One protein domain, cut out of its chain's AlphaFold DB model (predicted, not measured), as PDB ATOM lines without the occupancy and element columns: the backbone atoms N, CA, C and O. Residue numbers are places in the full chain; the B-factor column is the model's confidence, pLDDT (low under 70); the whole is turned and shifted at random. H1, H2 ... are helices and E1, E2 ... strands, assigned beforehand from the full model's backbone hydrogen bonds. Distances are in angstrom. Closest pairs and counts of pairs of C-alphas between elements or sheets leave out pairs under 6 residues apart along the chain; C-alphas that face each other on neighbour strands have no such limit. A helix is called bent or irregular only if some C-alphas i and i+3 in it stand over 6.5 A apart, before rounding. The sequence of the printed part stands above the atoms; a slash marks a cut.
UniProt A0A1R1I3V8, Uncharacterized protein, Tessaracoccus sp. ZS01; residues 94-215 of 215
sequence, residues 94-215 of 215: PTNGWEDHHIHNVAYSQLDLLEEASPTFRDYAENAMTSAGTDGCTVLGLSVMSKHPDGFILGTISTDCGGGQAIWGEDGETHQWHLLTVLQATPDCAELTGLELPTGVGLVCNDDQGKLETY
ATOM      1  N   PRO A  94     -31.684  27.605  27.309       75.00
ATOM      2  CA  PRO A  94     -31.127  28.698  26.543       75.00
ATOM      3  C   PRO A  94     -30.039  29.421  27.330       75.00
ATOM      4  O   PRO A  94     -30.041  29.492  28.562       75.00
ATOM      5  N   THR A  95     -29.064  29.930  26.597       79.94
ATOM      6  CA  THR A  95     -27.902  30.637  27.135       79.94
ATOM      7  C   THR A  95     -27.720  31.951  26.387       79.94
ATOM      8  O   THR A  95     -28.519  32.288  25.525       79.94
ATOM      9  N   ASN A  96     -26.703  32.737  26.742       88.00
ATOM     10  CA  ASN A  96     -26.369  33.991  26.054       88.00
ATOM     11  C   ASN A  96     -27.475  35.058  26.036       88.00
ATOM     12  O   ASN A  96     -27.416  35.956  25.217       88.00
ATOM     13  N   GLY A  97     -28.417  35.020  26.982       92.44
ATOM     14  CA  GLY A  97     -29.479  36.027  27.105       92.44
ATOM     15  C   GLY A  97     -30.828  35.578  26.559       92.44
ATOM     16  O   GLY A  97     -31.807  36.292  26.736       92.44
ATOM     17  N   TRP A  98     -30.914  34.391  25.961       95.25
ATOM     18  CA  TRP A  98     -32.200  33.790  25.637       95.25
ATOM     19  C   TRP A  98     -32.995  33.450  26.905       95.25
ATOM     20  O   TRP A  98     -32.473  32.851  27.847       95.25
ATOM     21  N   GLU A  99     -34.272  33.814  26.901       94.44
ATOM     22  CA  GLU A  99     -35.250  33.511  27.943       94.44
ATOM     23  C   GLU A  99     -36.287  32.529  27.391       94.44
ATOM     24  O   GLU A  99     -36.795  32.712  26.282       94.44
ATOM     25  N   ASP A 100     -36.594  31.478  28.153       93.38
ATOM     26  CA  ASP A 100     -37.636  30.515  27.798       93.38
ATOM     27  C   ASP A 100     -39.024  31.130  27.980       93.38
ATOM     28  O   ASP A 100     -39.379  31.604  29.061       93.38
ATOM     29  N   HIS A 101     -39.841  31.032  26.938       91.31
ATOM     30  CA  HIS A 101     -41.262  31.340  26.983       91.31
ATOM     31  C   HIS A 101     -42.017  30.114  26.485       91.31
ATOM     32  O   HIS A 101     -41.800  29.657  25.374       91.31
ATOM     33  N   HIS A 102     -42.925  29.561  27.281       89.44
ATOM     34  CA  HIS A 102     -43.701  28.379  26.888       89.44
ATOM     35  C   HIS A 102     -45.112  28.777  26.455       89.44
ATOM     36  O   HIS A 102     -46.108  28.381  27.064       89.44
ATOM     37  N   ILE A 103     -45.195  29.600  25.407       94.56
ATOM     38  CA  ILE A 103     -46.467  30.076  24.859       94.56
ATOM     39  C   ILE A 103     -46.775  29.257  23.608       94.56
ATOM     40  O   ILE A 103     -46.091  29.366  22.594       94.56
ATOM     41  N   HIS A 104     -47.809  28.421  23.668       94.62
ATOM     42  CA  HIS A 104     -48.069  27.414  22.641       94.62
ATOM     43  C   HIS A 104     -49.391  27.637  21.914       94.62
ATOM     44  O   HIS A 104     -50.426  27.823  22.552       94.62
ATOM     45  N   ASN A 105     -49.349  27.504  20.585       91.00
ATOM     46  CA  ASN A 105     -50.514  27.435  19.701       91.00
ATOM     47  C   ASN A 105     -51.533  28.568  19.928       91.00
ATOM     48  O   ASN A 105     -52.733  28.336  20.073       91.00
ATOM     49  N   VAL A 106     -51.030  29.796  19.982       96.38
ATOM     50  CA  VAL A 106     -51.825  31.014  20.093       96.38
ATOM     51  C   VAL A 106     -52.569  31.238  18.787       96.38
ATOM     52  O   VAL A 106     -51.959  31.544  17.761       96.38
ATOM     53  N   ALA A 107     -53.889  31.099  18.840       96.44
ATOM     54  CA  ALA A 107     -54.791  31.541  17.784       96.44
ATOM     55  C   ALA A 107     -55.116  33.040  17.931       96.44
ATOM     56  O   ALA A 107     -54.895  33.633  18.987       96.44
ATOM     57  N   TYR A 108     -55.738  33.631  16.906       95.75
ATOM     58  CA  TYR A 108     -56.124  35.051  16.894       95.75
ATOM     59  C   TYR A 108     -56.906  35.490  18.146       95.75
ATOM     60  O   TYR A 108     -56.663  36.552  18.709       95.75
ATOM     61  N   SER A 109     -57.809  34.647  18.655       96.12
ATOM     62  CA  SER A 109     -58.603  34.948  19.856       96.12
ATOM     63  C   SER A 109     -57.817  34.919  21.174       96.12
ATOM     64  O   SER A 109     -58.402  35.160  22.225       96.12
ATOM     65  N   GLN A 110     -56.538  34.543  21.146       97.19
ATOM     66  CA  GLN A 110     -55.680  34.357  22.322       97.19
ATOM     67  C   GLN A 110     -54.415  35.222  22.265       97.19
ATOM     68  O   GLN A 110     -53.478  34.975  23.022       97.19
ATOM     69  N   LEU A 111     -54.371  36.219  21.375       96.38
ATOM     70  CA  LEU A 111     -53.184  37.047  21.157       96.38
ATOM     71  C   LEU A 111     -52.679  37.729  22.428       96.38
ATOM     72  O   LEU A 111     -51.473  37.886  22.562       96.38
ATOM     73  N   ASP A 112     -53.544  38.025  23.400       97.06
ATOM     74  CA  ASP A 112     -53.152  38.589  24.699       97.06
ATOM     75  C   ASP A 112     -52.069  37.758  25.425       97.06
ATOM     76  O   ASP A 112     -51.275  38.307  26.183       97.06
ATOM     77  N   LEU A 113     -51.964  36.447  25.158       96.56
ATOM     78  CA  LEU A 113     -50.892  35.601  25.707       96.56
ATOM     79  C   LEU A 113     -49.494  36.000  25.205       96.56
ATOM     80  O   LEU A 113     -48.504  35.738  25.881       96.56
ATOM     81  N   LEU A 114     -49.394  36.634  24.033       96.62
ATOM     82  CA  LEU A 114     -48.125  37.098  23.468       96.62
ATOM     83  C   LEU A 114     -47.616  38.386  24.123       96.62
ATOM     84  O   LEU A 114     -46.451  38.727  23.916       96.62
ATOM     85  N   GLU A 115     -48.427  39.078  24.933       95.12
ATOM     86  CA  GLU A 115     -47.969  40.259  25.679       95.12
ATOM     87  C   GLU A 115     -46.826  39.924  26.644       95.12
ATOM     88  O   GLU A 115     -45.950  40.759  26.865       95.12
ATOM     89  N   GLU A 116     -46.801  38.693  27.166       92.62
ATOM     90  CA  GLU A 116     -45.715  38.190  28.010       92.62
ATOM     91  C   GLU A 116     -44.385  38.103  27.247       92.62
ATOM     92  O   GLU A 116     -43.333  38.412  27.805       92.62
ATOM     93  N   ALA A 117     -44.423  37.727  25.965       94.06
ATOM     94  CA  ALA A 117     -43.236  37.711  25.119       94.06
ATOM     95  C   ALA A 117     -42.860  39.135  24.698       94.06
ATOM     96  O   ALA A 117     -41.757  39.608  24.975       94.06
ATOM     97  N   SER A 118     -43.760  39.850  24.024       96.06
ATOM     98  CA  SER A 118     -43.565  41.258  23.678       96.06
ATOM     99  C   SER A 118     -44.877  41.894  23.209       96.06
ATOM    100  O   SER A 118     -45.495  41.374  22.276       96.06
ATOM    101  N   PRO A 119     -45.271  43.067  23.745       96.31
ATOM    102  CA  PRO A 119     -46.421  43.814  23.236       96.31
ATOM    103  C   PRO A 119     -46.312  44.151  21.742       96.31
ATOM    104  O   PRO A 119     -47.284  44.004  21.010       96.31
ATOM    105  N   THR A 120     -45.123  44.526  21.252       96.88
ATOM    106  CA  THR A 120     -44.928  44.842  19.824       96.88
ATOM    107  C   THR A 120     -44.998  43.594  18.943       96.88
ATOM    108  O   THR A 120     -45.442  43.667  17.796       96.88
ATOM    109  N   PHE A 121     -44.631  42.425  19.478       97.69
ATOM    110  CA  PHE A 121     -44.792  41.153  18.770       97.69
ATOM    111  C   PHE A 121     -46.259  40.714  18.712       97.69
ATOM    112  O   PHE A 121     -46.688  40.158  17.702       97.69
ATOM    113  N   ARG A 122     -47.051  41.011  19.756       97.50
ATOM    114  CA  ARG A 122     -48.509  40.807  19.746       97.50
ATOM    115  C   ARG A 122     -49.158  41.538  18.574       97.50
ATOM    116  O   ARG A 122     -49.935  40.936  17.838       97.50
ATOM    117  N   ASP A 123     -48.807  42.807  18.386       96.56
ATOM    118  CA  ASP A 123     -49.355  43.635  17.307       96.56
ATOM    119  C   ASP A 123     -48.953  43.092  15.920       96.56
ATOM    120  O   ASP A 123     -49.768  43.051  14.994       96.56
ATOM    121  N   TYR A 124     -47.717  42.600  15.779       96.75
ATOM    122  CA  TYR A 124     -47.282  41.891  14.572       96.75
ATOM    123  C   TYR A 124     -48.105  40.622  14.314       96.75
ATOM    124  O   TYR A 124     -48.579  40.415  13.195       96.75
ATOM    125  N   ALA A 125     -48.295  39.786  15.338       97.12
ATOM    126  CA  ALA A 125     -49.057  38.548  15.240       97.12
ATOM    127  C   ALA A 125     -50.524  38.805  14.870       97.12
ATOM    128  O   ALA A 125     -51.079  38.096  14.029       97.12
ATOM    129  N   GLU A 126     -51.131  39.847  15.442       96.88
ATOM    130  CA  GLU A 126     -52.475  40.296  15.084       96.88
ATOM    131  C   GLU A 126     -52.563  40.616  13.590       96.88
ATOM    132  O   GLU A 126     -53.402  40.059  12.880       96.88
ATOM    133  N   ASN A 127     -51.647  41.445  13.087       95.06
ATOM    134  CA  ASN A 127     -51.610  41.801  11.674       95.06
ATOM    135  C   ASN A 127     -51.411  40.562  10.780       95.06
ATOM    136  O   ASN A 127     -52.170  40.354   9.831       95.06
ATOM    137  N   ALA A 128     -50.456  39.697  11.129       94.69
ATOM    138  CA  ALA A 128     -50.134  38.489  10.369       94.69
ATOM    139  C   ALA A 128     -51.305  37.492  10.272       94.69
ATOM    140  O   ALA A 128     -51.415  36.770   9.284       94.69
ATOM    141  N   MET A 129     -52.191  37.451  11.272       96.12
ATOM    142  CA  MET A 129     -53.353  36.551  11.297       96.12
ATOM    143  C   MET A 129     -54.616  37.140  10.646       96.12
ATOM    144  O   MET A 129     -55.549  36.397  10.345       96.12
ATOM    145  N   THR A 130     -54.687  38.458  10.430       94.25
ATOM    146  CA  THR A 130     -55.896  39.103   9.868       94.25
ATOM    147  C   THR A 130     -55.993  39.047   8.349       94.25
ATOM    148  O   THR A 130     -57.078  39.253   7.799       94.25
ATOM    149  N   SER A 131     -54.890  38.782   7.650       87.44
ATOM    150  CA  SER A 131     -54.874  38.760   6.189       87.44
ATOM    151  C   SER A 131     -53.939  37.691   5.644       87.44
ATOM    152  O   SER A 131     -52.976  37.295   6.294       87.44
ATOM    153  N   ALA A 132     -54.248  37.219   4.437       87.00
ATOM    154  CA  ALA A 132     -53.351  36.342   3.708       87.00
ATOM    155  C   ALA A 132     -52.056  37.095   3.372       87.00
ATOM    156  O   ALA A 132     -52.093  38.249   2.929       87.00
ATOM    157  N   GLY A 133     -50.926  36.421   3.574       84.44
ATOM    158  CA  GLY A 133     -49.606  36.899   3.196       84.44
ATOM    159  C   GLY A 133     -49.447  37.054   1.684       84.44
ATOM    160  O   GLY A 133     -50.351  36.801   0.883       84.44
ATOM    161  N   THR A 134     -48.255  37.469   1.264       82.81
ATOM    162  CA  THR A 134     -47.912  37.637  -0.159       82.81
ATOM    163  C   THR A 134     -47.895  36.318  -0.935       82.81
ATOM    164  O   THR A 134     -48.065  36.317  -2.153       82.81
ATOM    165  N   ASP A 135     -47.720  35.204  -0.232       86.75
ATOM    166  CA  ASP A 135     -47.815  33.828  -0.717       86.75
ATOM    167  C   ASP A 135     -49.264  33.309  -0.788       86.75
ATOM    168  O   ASP A 135     -49.505  32.215  -1.299       86.75
ATOM    169  N   GLY A 136     -50.236  34.106  -0.332       92.31
ATOM    170  CA  GLY A 136     -51.647  33.732  -0.263       92.31
ATOM    171  C   GLY A 136     -51.990  32.840   0.929       92.31
ATOM    172  O   GLY A 136     -53.135  32.400   1.021       92.31
ATOM    173  N   CYS A 137     -51.037  32.596   1.829       93.88
ATOM    174  CA  CYS A 137     -51.229  31.762   3.005       93.88
ATOM    175  C   CYS A 137     -51.637  32.618   4.204       93.88
ATOM    176  O   CYS A 137     -51.136  33.724   4.405       93.88
ATOM    177  N   THR A 138     -52.553  32.113   5.020       94.56
ATOM    178  CA  THR A 138     -53.042  32.803   6.219       94.56
ATOM    179  C   THR A 138     -52.421  32.186   7.460       94.56
ATOM    180  O   THR A 138     -52.449  30.965   7.628       94.56
ATOM    181  N   VAL A 139     -51.894  33.015   8.363       96.69
ATOM    182  CA  VAL A 139     -51.399  32.539   9.659       96.69
ATOM    183  C   VAL A 139     -52.581  32.101  10.523       96.69
ATOM    184  O   VAL A 139     -53.479  32.884  10.817       96.69
ATOM    185  N   LEU A 140     -52.571  30.835  10.932       96.38
ATOM    186  CA  LEU A 140     -53.598  30.216  11.772       96.38
ATOM    187  C   LEU A 140     -53.212  30.218  13.252       96.38
ATOM    188  O   LEU A 140     -54.088  30.221  14.118       96.38
ATOM    189  N   GLY A 141     -51.912  30.200  13.546       96.31
ATOM    190  CA  GLY A 141     -51.423  30.209  14.915       96.31
ATOM    191  C   GLY A 141     -49.915  30.386  15.027       96.31
ATOM    192  O   GLY A 141     -49.167  30.146  14.074       96.31
ATOM    193  N   LEU A 142     -49.485  30.801  16.216       97.69
ATOM    194  CA  LEU A 142     -48.085  31.018  16.572       97.69
ATOM    195  C   LEU A 142     -47.762  30.371  17.920       97.69
ATOM    196  O   LEU A 142     -48.609  30.294  18.803       97.69
ATOM    197  N   SER A 143     -46.518  29.954  18.107       97.69
ATOM    198  CA  SER A 143     -45.963  29.643  19.426       97.69
ATOM    199  C   SER A 143     -44.683  30.437  19.609       97.69
ATOM    200  O   SER A 143     -43.940  30.608  18.645       97.69
ATOM    201  N   VAL A 144     -44.403  30.862  20.834       97.31
ATOM    202  CA  VAL A 144     -43.115  31.421  21.254       97.31
ATOM    203  C   VAL A 144     -42.471  30.364  22.138       97.31
ATOM    204  O   VAL A 144     -43.139  29.838  23.025       97.31
ATOM    205  N   MET A 145     -41.219  30.019  21.851       95.88
ATOM    206  CA  MET A 145     -40.409  29.082  22.638       95.88
ATOM    207  C   MET A 145     -39.340  29.821  23.440       95.88
ATOM    208  O   MET A 145     -39.094  29.503  24.601       95.88
ATOM    209  N   SER A 146     -38.702  30.815  22.822       96.12
ATOM    210  CA  SER A 146     -37.675  31.614  23.480       96.12
ATOM    211  C   SER A 146     -37.629  33.023  22.903       96.12
ATOM    212  O   SER A 146     -37.968  33.240  21.736       96.12
ATOM    213  N   LYS A 147     -37.172  33.978  23.712       96.31
ATOM    214  CA  LYS A 147     -36.962  35.372  23.316       96.31
ATOM    215  C   LYS A 147     -35.556  35.822  23.691       96.31
ATOM    216  O   LYS A 147     -35.062  35.478  24.758       96.31
ATOM    217  N   HIS A 148     -34.940  36.620  22.831       97.06
ATOM    218  CA  HIS A 148     -33.677  37.288  23.100       97.06
ATOM    219  C   HIS A 148     -33.896  38.793  23.342       97.06
ATOM    220  O   HIS A 148     -34.715  39.399  22.641       97.06
ATOM    221  N   PRO A 149     -33.163  39.434  24.273       94.94
ATOM    222  CA  PRO A 149     -33.237  40.878  24.507       94.94
ATOM    223  C   PRO A 149     -32.837  41.725  23.292       94.94
ATOM    224  O   PRO A 149     -33.317  42.845  23.169       94.94
ATOM    225  N   ASP A 150     -32.033  41.180  22.376       95.69
ATOM    226  CA  ASP A 150     -31.654  41.850  21.116       95.69
ATOM    227  C   ASP A 150     -32.779  41.846  20.062       95.69
ATOM    228  O   ASP A 150     -32.537  42.166  18.905       95.69
ATOM    229  N   GLY A 151     -34.006  41.472  20.438       96.31
ATOM    230  CA  GLY A 151     -35.155  41.536  19.537       96.31
ATOM    231  C   GLY A 151     -35.311  40.302  18.654       96.31
ATOM    232  O   GLY A 151     -35.737  40.416  17.515       96.31
ATOM    233  N   PHE A 152     -34.996  39.107  19.162       97.75
ATOM    234  CA  PHE A 152     -35.258  37.856  18.439       97.75
ATOM    235  C   PHE A 152     -36.285  36.999  19.166       97.75
ATOM    236  O   PHE A 152     -36.295  36.931  20.396       97.75
ATOM    237  N   ILE A 153     -37.126  36.305  18.405       97.69
ATOM    238  CA  ILE A 153     -38.024  35.274  18.925       97.69
ATOM    239  C   ILE A 153     -37.804  33.990  18.137       97.69
ATOM    240  O   ILE A 153     -37.830  33.995  16.906       97.69
ATOM    241  N   LEU A 154     -37.635  32.885  18.863       97.00
ATOM    242  CA  LEU A 154     -37.712  31.535  18.322       97.00
ATOM    243  C   LEU A 154     -39.060  30.930  18.700       97.00
ATOM    244  O   LEU A 154     -39.490  31.000  19.855       97.00
ATOM    245  N   GLY A 155     -39.718  30.290  17.743       97.00
ATOM    246  CA  GLY A 155     -41.009  29.673  17.989       97.00
ATOM    247  C   GLY A 155     -41.503  28.842  16.822       97.00
ATOM    248  O   GLY A 155     -40.709  28.292  16.065       97.00
ATOM    249  N   THR A 156     -42.818  28.740  16.665       97.25
ATOM    250  CA  THR A 156     -43.427  28.015  15.542       97.25
ATOM    251  C   THR A 156     -44.523  28.838  14.898       97.25
ATOM    252  O   THR A 156     -45.274  29.507  15.604       97.25
ATOM    253  N   ILE A 157     -44.676  28.717  13.586       96.81
ATOM    254  CA  ILE A 157     -45.784  29.290  12.824       96.81
ATOM    255  C   ILE A 157     -46.601  28.180  12.175       96.81
ATOM    256  O   ILE A 157     -46.043  27.223  11.641       96.81
ATOM    257  N   SER A 158     -47.923  28.315  12.217       96.38
ATOM    258  CA  SER A 158     -48.858  27.464  11.487       96.38
ATOM    259  C   SER A 158     -49.665  28.325  10.532       96.38
ATOM    260  O   SER A 158     -50.258  29.319  10.948       96.38
ATOM    261  N   THR A 159     -49.731  27.922   9.271       95.62
ATOM    262  CA  THR A 159     -50.550  28.536   8.224       95.62
ATOM    263  C   THR A 159     -51.462  27.490   7.582       95.62
ATOM    264  O   THR A 159     -51.351  26.291   7.851       95.62
ATOM    265  N   ASP A 160     -52.390  27.933   6.743       95.50
ATOM    266  CA  ASP A 160     -53.235  27.065   5.910       95.50
ATOM    267  C   ASP A 160     -52.468  26.349   4.779       95.50
ATOM    268  O   ASP A 160     -52.973  25.378   4.212       95.50
ATOM    269  N   CYS A 161     -51.233  26.767   4.492       93.88
ATOM    270  CA  CYS A 161     -50.344  26.142   3.512       93.88
ATOM    271  C   CYS A 161     -49.271  25.231   4.130       93.88
ATOM    272  O   CYS A 161     -48.562  24.537   3.399       93.88
ATOM    273  N   GLY A 162     -49.107  25.247   5.452       93.06
ATOM    274  CA  GLY A 162     -48.042  24.525   6.143       93.06
ATOM    275  C   GLY A 162     -47.533  25.285   7.360       93.06
ATOM    276  O   GLY A 162     -48.084  26.297   7.767       93.06
ATOM    277  N   GLY A 163     -46.475  24.798   7.989       92.69
ATOM    278  CA  GLY A 163     -45.938  25.448   9.175       92.69
ATOM    279  C   GLY A 163     -44.546  24.957   9.499       92.69
ATOM    280  O   GLY A 163     -44.028  24.042   8.855       92.69
ATOM    281  N   GLY A 164     -43.927  25.566  10.495       94.69
ATOM    282  CA  GLY A 164     -42.642  25.103  10.981       94.69
ATOM    283  C   GLY A 164     -42.092  25.923  12.124       94.69
ATOM    284  O   GLY A 164     -42.743  26.844  12.615       94.69
ATOM    285  N   GLN A 165     -40.882  25.567  12.546       96.00
ATOM    286  CA  GLN A 165     -40.123  26.412  13.453       96.00
ATOM    287  C   GLN A 165     -39.781  27.708  12.723       96.00
ATOM    288  O   GLN A 165     -39.457  27.690  11.541       96.00
ATOM    289  N   ALA A 166     -39.907  28.833  13.400       96.94
ATOM    290  CA  ALA A 166     -39.753  30.141  12.799       96.94
ATOM    291  C   ALA A 166     -38.926  31.044  13.702       96.94
ATOM    292  O   ALA A 166     -38.937  30.906  14.929       96.94
ATOM    293  N   ILE A 167     -38.204  31.948  13.051       97.62
ATOM    294  CA  ILE A 167     -37.373  32.957  13.690       97.62
ATOM    295  C   ILE A 167     -37.911  34.316  13.267       97.62
ATOM    296  O   ILE A 167     -38.044  34.592  12.071       97.62
ATOM    297  N   TRP A 168     -38.198  35.160  14.248       98.25
ATOM    298  CA  TRP A 168     -38.572  36.551  14.034       98.25
ATOM    299  C   TRP A 168     -37.484  37.474  14.555       98.25
ATOM    300  O   TRP A 168     -36.845  37.168  15.564       98.25
ATOM    301  N   GLY A 169     -37.313  38.595  13.865       97.81
ATOM    302  CA  GLY A 169     -36.433  39.689  14.253       97.81
ATOM    303  C   GLY A 169     -37.230  40.975  14.419       97.81
ATOM    304  O   GLY A 169     -38.180  41.229  13.673       97.81
ATOM    305  N   GLU A 170     -36.856  41.766  15.411       97.56
ATOM    306  CA  GLU A 170     -37.316  43.128  15.620       97.56
ATOM    307  C   GLU A 170     -36.310  44.080  14.979       97.56
ATOM    308  O   GLU A 170     -35.117  44.052  15.280       97.56
ATOM    309  N   ASP A 171     -36.787  44.944  14.093       94.00
ATOM    310  CA  ASP A 171     -35.971  46.040  13.594       94.00
ATOM    311  C   ASP A 171     -35.698  47.040  14.731       94.00
ATOM    312  O   ASP A 171     -36.624  47.638  15.280       94.00
ATOM    313  N   GLY A 172     -34.426  47.229  15.093       87.31
ATOM    314  CA  GLY A 172     -34.037  48.026  16.261       87.31
ATOM    315  C   GLY A 172     -34.348  49.527  16.164       87.31
ATOM    316  O   GLY A 172     -34.355  50.205  17.191       87.31
ATOM    317  N   GLU A 173     -34.608  50.063  14.967       90.31
ATOM    318  CA  GLU A 173     -34.959  51.480  14.785       90.31
ATOM    319  C   GLU A 173     -36.473  51.709  14.830       90.31
ATOM    320  O   GLU A 173     -36.946  52.701  15.393       90.31
ATOM    321  N   THR A 174     -37.240  50.807  14.220       92.25
ATOM    322  CA  THR A 174     -38.691  50.950  14.043       92.25
ATOM    323  C   THR A 174     -39.512  50.106  15.010       92.25
ATOM    324  O   THR A 174     -40.729  50.297  15.083       92.25
ATOM    325  N   HIS A 175     -38.872  49.202  15.756       92.50
ATOM    326  CA  HIS A 175     -39.517  48.206  16.614       92.50
ATOM    327  C   HIS A 175     -40.531  47.331  15.859       92.50
ATOM    328  O   HIS A 175     -41.522  46.855  16.420       92.50
ATOM    329  N   GLN A 176     -40.315  47.153  14.552       95.94
ATOM    330  CA  GLN A 176     -41.183  46.350  13.703       95.94
ATOM    331  C   GLN A 176     -40.662  44.926  13.601       95.94
ATOM    332  O   GLN A 176     -39.535  44.675  13.171       95.94
ATOM    333  N   TRP A 177     -41.530  43.985  13.947       97.56
ATOM    334  CA  TRP A 177     -41.245  42.569  13.803       97.56
ATOM    335  C   TRP A 177     -41.437  42.102  12.370       97.56
ATOM    336  O   TRP A 177     -42.359  42.519  11.664       97.56
ATOM    337  N   HIS A 178     -40.577  41.182  11.967       96.06
ATOM    338  CA  HIS A 178     -40.650  40.514  10.684       96.06
ATOM    339  C   HIS A 178     -40.213  39.057  10.832       96.06
ATOM    340  O   HIS A 178     -39.394  38.700  11.679       96.06
ATOM    341  N   LEU A 179     -40.802  38.196  10.006       95.75
ATOM    342  CA  LEU A 179     -40.405  36.800   9.912       95.75
ATOM    343  C   LEU A 179     -39.091  36.731   9.133       95.75
ATOM    344  O   LEU A 179     -39.067  37.076   7.953       95.75
ATOM    345  N   LEU A 180     -38.016  36.304   9.792       96.06
ATOM    346  CA  LEU A 180     -36.703  36.152   9.163       96.06
ATOM    347  C   LEU A 180     -36.653  34.868   8.340       96.06
ATOM    348  O   LEU A 180     -36.243  34.879   7.183       96.06
ATOM    349  N   THR A 181     -37.082  33.754   8.936       95.81
ATOM    350  CA  THR A 181     -37.087  32.455   8.261       95.81
ATOM    351  C   THR A 181     -38.050  31.467   8.916       95.81
ATOM    352  O   THR A 181     -38.327  31.549  10.116       95.81
ATOM    353  N   VAL A 182     -38.537  30.511   8.118       95.50
ATOM    354  CA  VAL A 182     -39.240  29.310   8.586       95.50
ATOM    355  C   VAL A 182     -38.364  28.103   8.279       95.50
ATOM    356  O   VAL A 182     -38.128  27.759   7.121       95.50
ATOM    357  N   LEU A 183     -37.906  27.433   9.327       94.25
ATOM    358  CA  LEU A 183     -37.052  26.261   9.261       94.25
ATOM    359  C   LEU A 183     -37.893  25.030   8.901       94.25
ATOM    360  O   LEU A 183     -38.607  24.455   9.727       94.25
ATOM    361  N   GLN A 184     -37.807  24.640   7.632       89.50
ATOM    362  CA  GLN A 184     -38.392  23.403   7.096       89.50
ATOM    363  C   GLN A 184     -37.392  22.235   7.108       89.50
ATOM    364  O   GLN A 184     -37.778  21.073   7.002       89.50
ATOM    365  N   ALA A 185     -36.104  22.548   7.243       92.25
ATOM    366  CA  ALA A 185     -34.996  21.614   7.365       92.25
ATOM    367  C   ALA A 185     -33.925  22.223   8.282       92.25
ATOM    368  O   ALA A 185     -34.021  23.392   8.657       92.25
ATOM    369  N   THR A 186     -32.913  21.431   8.634       93.12
ATOM    370  CA  THR A 186     -31.727  21.923   9.343       93.12
ATOM    371  C   THR A 186     -31.058  23.031   8.514       93.12
ATOM    372  O   THR A 186     -30.634  22.733   7.395       93.12
ATOM    373  N   PRO A 187     -30.978  24.276   9.018       94.44
ATOM    374  CA  PRO A 187     -30.354  25.383   8.298       94.44
ATOM    375  C   PRO A 187     -28.830  25.246   8.276       94.44
ATOM    376  O   PRO A 187     -28.249  24.500   9.071       94.44
ATOM    377  N   ASP A 188     -28.167  26.014   7.418       96.00
ATOM    378  CA  ASP A 188     -26.710  26.140   7.463       96.00
ATOM    379  C   ASP A 188     -26.300  27.136   8.559       96.00
ATOM    380  O   ASP A 188     -26.935  28.176   8.753       96.00
ATOM    381  N   CYS A 189     -25.206  26.866   9.277       95.50
ATOM    382  CA  CYS A 189     -24.753  27.751  10.359       95.50
ATOM    383  C   CYS A 189     -24.401  29.152   9.832       95.50
ATOM    384  O   CYS A 189     -24.634  30.156  10.504       95.50
ATOM    385  N   ALA A 190     -23.896  29.227   8.596       95.81
ATOM    386  CA  ALA A 190     -23.606  30.485   7.918       95.81
ATOM    387  C   ALA A 190     -24.867  31.325   7.652       95.81
ATOM    388  O   ALA A 190     -24.791  32.552   7.711       95.81
ATOM    389  N   GLU A 191     -26.018  30.694   7.390       95.12
ATOM    390  CA  GLU A 191     -27.289  31.405   7.213       95.12
ATOM    391  C   GLU A 191     -27.750  32.013   8.536       95.12
ATOM    392  O   GLU A 191     -28.063  33.201   8.582       95.12
ATOM    393  N   LEU A 192     -27.709  31.242   9.627       95.38
ATOM    394  CA  LEU A 192     -28.075  31.741  10.956       95.38
ATOM    395  C   LEU A 192     -27.164  32.893  11.410       95.38
ATOM    396  O   LEU A 192     -27.653  33.890  11.941       95.38
ATOM    397  N   THR A 193     -25.858  32.809  11.132       94.94
ATOM    398  CA  THR A 193     -24.922  33.919  11.384       94.94
ATOM    399  C   THR A 193     -25.194  35.120  10.484       94.94
ATOM    400  O   THR A 193     -25.080  36.255  10.938       94.94
ATOM    401  N   GLY A 194     -25.576  34.895   9.225       95.50
ATOM    402  CA  GLY A 194     -25.961  35.959   8.296       95.50
ATOM    403  C   GLY A 194     -27.228  36.710   8.714       95.50
ATOM    404  O   GLY A 194     -27.376  37.876   8.361       95.50
ATOM    405  N   LEU A 195     -28.106  36.066   9.489       94.38
ATOM    406  CA  LEU A 195     -29.262  36.687  10.146       94.38
ATOM    407  C   LEU A 195     -28.899  37.418  11.449       94.38
ATOM    408  O   LEU A 195     -29.794  37.912  12.130       94.38
ATOM    409  N   GLU A 196     -27.617  37.433  11.820       95.19
ATOM    410  CA  GLU A 196     -27.116  37.980  13.085       95.19
ATOM    411  C   GLU A 196     -27.799  37.356  14.315       95.19
ATOM    412  O   GLU A 196     -27.891  37.970  15.375       95.19
ATOM    413  N   LEU A 197     -28.265  36.107  14.184       94.88
ATOM    414  CA  LEU A 197     -28.979  35.417  15.250       94.88
ATOM    415  C   LEU A 197     -28.026  35.118  16.421       94.88
ATOM    416  O   LEU A 197     -26.993  34.468  16.203       94.88
ATOM    417  N   PRO A 198     -28.376  35.497  17.663       94.38
ATOM    418  CA  PRO A 198     -27.592  35.147  18.839       94.38
ATOM    419  C   PRO A 198     -27.545  33.631  19.057       94.38
ATOM    420  O   PRO A 198     -28.568  32.944  19.030       94.38
ATOM    421  N   THR A 199     -26.346  33.114  19.309       93.81
ATOM    422  CA  THR A 199     -26.098  31.697  19.619       93.81
ATOM    423  C   THR A 199     -26.760  31.271  20.929       93.81
ATOM    424  O   THR A 199     -27.071  32.105  21.784       93.81
ATOM    425  N   GLY A 200     -26.918  29.964  21.143       91.06
ATOM    426  CA  GLY A 200     -27.319  29.448  22.455       91.06
ATOM    427  C   GLY A 200     -28.827  29.368  22.684       91.06
ATOM    428  O   GLY A 200     -29.248  29.282  23.836       91.06
ATOM    429  N   VAL A 201     -29.624  29.328  21.611       91.50
ATOM    430  CA  VAL A 201     -31.062  28.986  21.640       91.50
ATOM    431  C   VAL A 201     -31.332  27.512  21.296       91.50
ATOM    432  O   VAL A 201     -32.474  27.067  21.277       91.50
ATOM    433  N   GLY A 202     -30.279  26.729  21.033       89.56
ATOM    434  CA  GLY A 202     -30.387  25.271  20.888       89.56
ATOM    435  C   GLY A 202     -30.769  24.813  19.490       89.56
ATOM    436  O   GLY A 202     -31.094  23.644  19.282       89.56
ATOM    437  N   LEU A 203     -30.697  25.721  18.516       92.00
ATOM    438  CA  LEU A 203     -30.777  25.356  17.113       92.00
ATOM    439  C   LEU A 203     -29.600  24.454  16.743       92.00
ATOM    440  O   LEU A 203     -28.483  24.607  17.234       92.00
ATOM    441  N   VAL A 204     -29.876  23.503  15.861       94.12
ATOM    442  CA  VAL A 204     -28.857  22.664  15.236       94.12
ATOM    443  C   VAL A 204     -28.749  23.099  13.784       94.12
ATOM    444  O   VAL A 204     -29.774  23.280  13.126       94.12
ATOM    445  N   CYS A 205     -27.525  23.259  13.296       94.81
ATOM    446  CA  CYS A 205     -27.237  23.684  11.933       94.81
ATOM    447  C   CYS A 205     -26.157  22.807  11.288       94.81
ATOM    448  O   CYS A 205     -25.444  22.079  11.982       94.81
ATOM    449  N   ASN A 206     -26.062  22.850   9.959       96.81
ATOM    450  CA  ASN A 206     -24.974  22.223   9.212       96.81
ATOM    451  C   ASN A 206     -23.787  23.188   9.090       96.81
ATOM    452  O   ASN A 206     -23.964  24.349   8.710       96.81
ATOM    453  N   ASP A 207     -22.581  22.710   9.385       94.62
ATOM    454  CA  ASP A 207     -21.341  23.431   9.083       94.62
ATOM    455  C   ASP A 207     -21.001  23.395   7.576       94.62
ATOM    456  O   ASP A 207     -21.715  22.810   6.755       94.62
ATOM    457  N   ASP A 208     -19.875  24.000   7.191       93.69
ATOM    458  CA  ASP A 208     -19.384  24.028   5.806       93.69
ATOM    459  C   ASP A 208     -19.003  22.640   5.248       93.69
ATOM    460  O   ASP A 208     -18.776  22.485   4.044       93.69
ATOM    461  N   GLN A 209     -18.955  21.620   6.108       93.81
ATOM    462  CA  GLN A 209     -18.667  20.226   5.778       93.81
ATOM    463  C   GLN A 209     -19.920  19.334   5.825       93.81
ATOM    464  O   GLN A 209     -19.819  18.132   5.556       93.81
ATOM    465  N   GLY A 210     -21.096  19.898   6.129       90.81
ATOM    466  CA  GLY A 210     -22.359  19.169   6.262       90.81
ATOM    467  C   GLY A 210     -22.485  18.371   7.564       90.81
ATOM    468  O   GLY A 210     -23.258  17.411   7.627       90.81
ATOM    469  N   LYS A 211     -21.705  18.711   8.592       94.50
ATOM    470  CA  LYS A 211     -21.797  18.118   9.927       94.50
ATOM    471  C   LYS A 211     -22.728  18.953  10.805       94.50
ATOM    472  O   LYS A 211     -22.710  20.175  10.772       94.50
ATOM    473  N   LEU A 212     -23.531  18.256  11.608       94.00
ATOM    474  CA  LEU A 212     -24.455  18.873  12.554       94.00
ATOM    475  C   LEU A 212     -23.714  19.437  13.763       94.00
ATOM    476  O   LEU A 212     -22.981  18.703  14.440       94.00
ATOM    477  N   GLU A 213     -23.973  20.702  14.070       92.75
ATOM    478  CA  GLU A 213     -23.427  21.410  15.226       92.75
ATOM    479  C   GLU A 213     -24.523  22.218  15.931       92.75
ATOM    480  O   GLU A 213     -25.538  22.573  15.330       92.75
ATOM    481  N   THR A 214     -24.345  22.483  17.226       91.31
ATOM    482  CA  THR A 214     -25.222  23.403  17.961       91.31
ATOM    483  C   THR A 214     -24.841  24.836  17.618       91.31
ATOM    484  O   THR A 214     -23.661  25.178  17.699       91.31
ATOM    485  N   TYR A 215     -25.844  25.641  17.272       88.81
ATOM    486  CA  TYR A 215     -25.713  27.063  16.983       88.81
ATOM    487  C   TYR A 215     -25.745  27.921  18.253       88.81
ATOM    488  O   TYR A 215     -26.699  27.824  19.066       88.81
TER     489      TYR A 215
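Overview. This is residues 94 to 215 of the 215 residues of an uncharacterized protein of Tessaracoccus sp. ZS01 (UniProt A0A1R1I3V8). A twisted sheet of five strands, cupped where E2, E3 and E4 bend, has the helical hairpin H1 and H2 packed on one face, with H2 reaching from E2 to E5. At one end of the longest axis is a smaller head made of the short helix H3 and the little strand hairpin E6 and E7. The 122 printed residues hold three named helices and seven named strands, in the order E1 H1 H2 E2 E3 E4 E5 H3 E6 E7, a mixed class. The large sheet has the order E1 - E2 - E3 - E4 - E5 and is antiparallel, as is the small sheet E6 - E7. The whole is compact, with a radius of gyration of the C-alphas of 14.2 A and spans of 43 by 30 by 27 A.

Along the chain. Find C-alpha 99 at (-35.250, 33.511, 27.943); from there E1, residues 99 to 106, runs 18.5 A. Next come H1, residues 108 to 115, 13.1 A, and H2, residues 119 to 130, 17.0 A. Start E2, residues 139 to 148, at C-alpha 139, (-51.399, 32.539, 9.659), and go 22.7 A. E3, residues 152 to 159, is 20.6 A long; E4, residues 162 to 170, 23.5 A; E5, residues 177 to 183, 17.4 A. After them look for H3, residues 189 to 194, 8.5 A, then E6, residues 204 to 206, 7.2 A, and E7, residues 212 to 214, 7.1 A, ending at C-alpha 214, (-25.222, 23.403, 17.961).

Arrangement. Begin at edge strand E1, where N 101 is 2.9 A from O 145 of E2, within hydrogen-bond range. E2 to E5 form a meander, each strand the antiparallel neighbour of the one before; look at N 143 and O 156, 2.8 A, N 155 and O 166, 3.0 A, and N 183 and O 165, 2.7 A. E2 bends by 68 degrees at residue 145, E3 by 61 at 155 and E4 by 68 at 165. H1 and H2 are on the same face; they touch, closest at the C-alphas of Leu 114 and Arg 122, 5.3 A, with a shallow tilt of 16 degrees, opposite ways. H1 is irregular, with C-alphas 109 and 112 8.2 A apart; 0 of its 4 O i to N i+4 pairs are within range, but 3 of 5 O i to N i+3 pairs are. In H2 and H3 every O i to N i+4 pair is within range. The closest C-alphas of H2 and E5 are Tyr 124 and Trp 177, 6.1 A. In hairpin E6 and E7, N 205 is 2.9 A from O 213. The closest C-alphas of H3 and E6 are Cys 189 and Cys 205, 5.0 A.

Size, cuts and confidence. The two C-alphas farthest apart, Ser 109 and Gln 209, are 44.8 A from each other. The printed part has no cut, and no link is long. The mean pLDDT of the printed part is 94.2, and no printed residue is under 70.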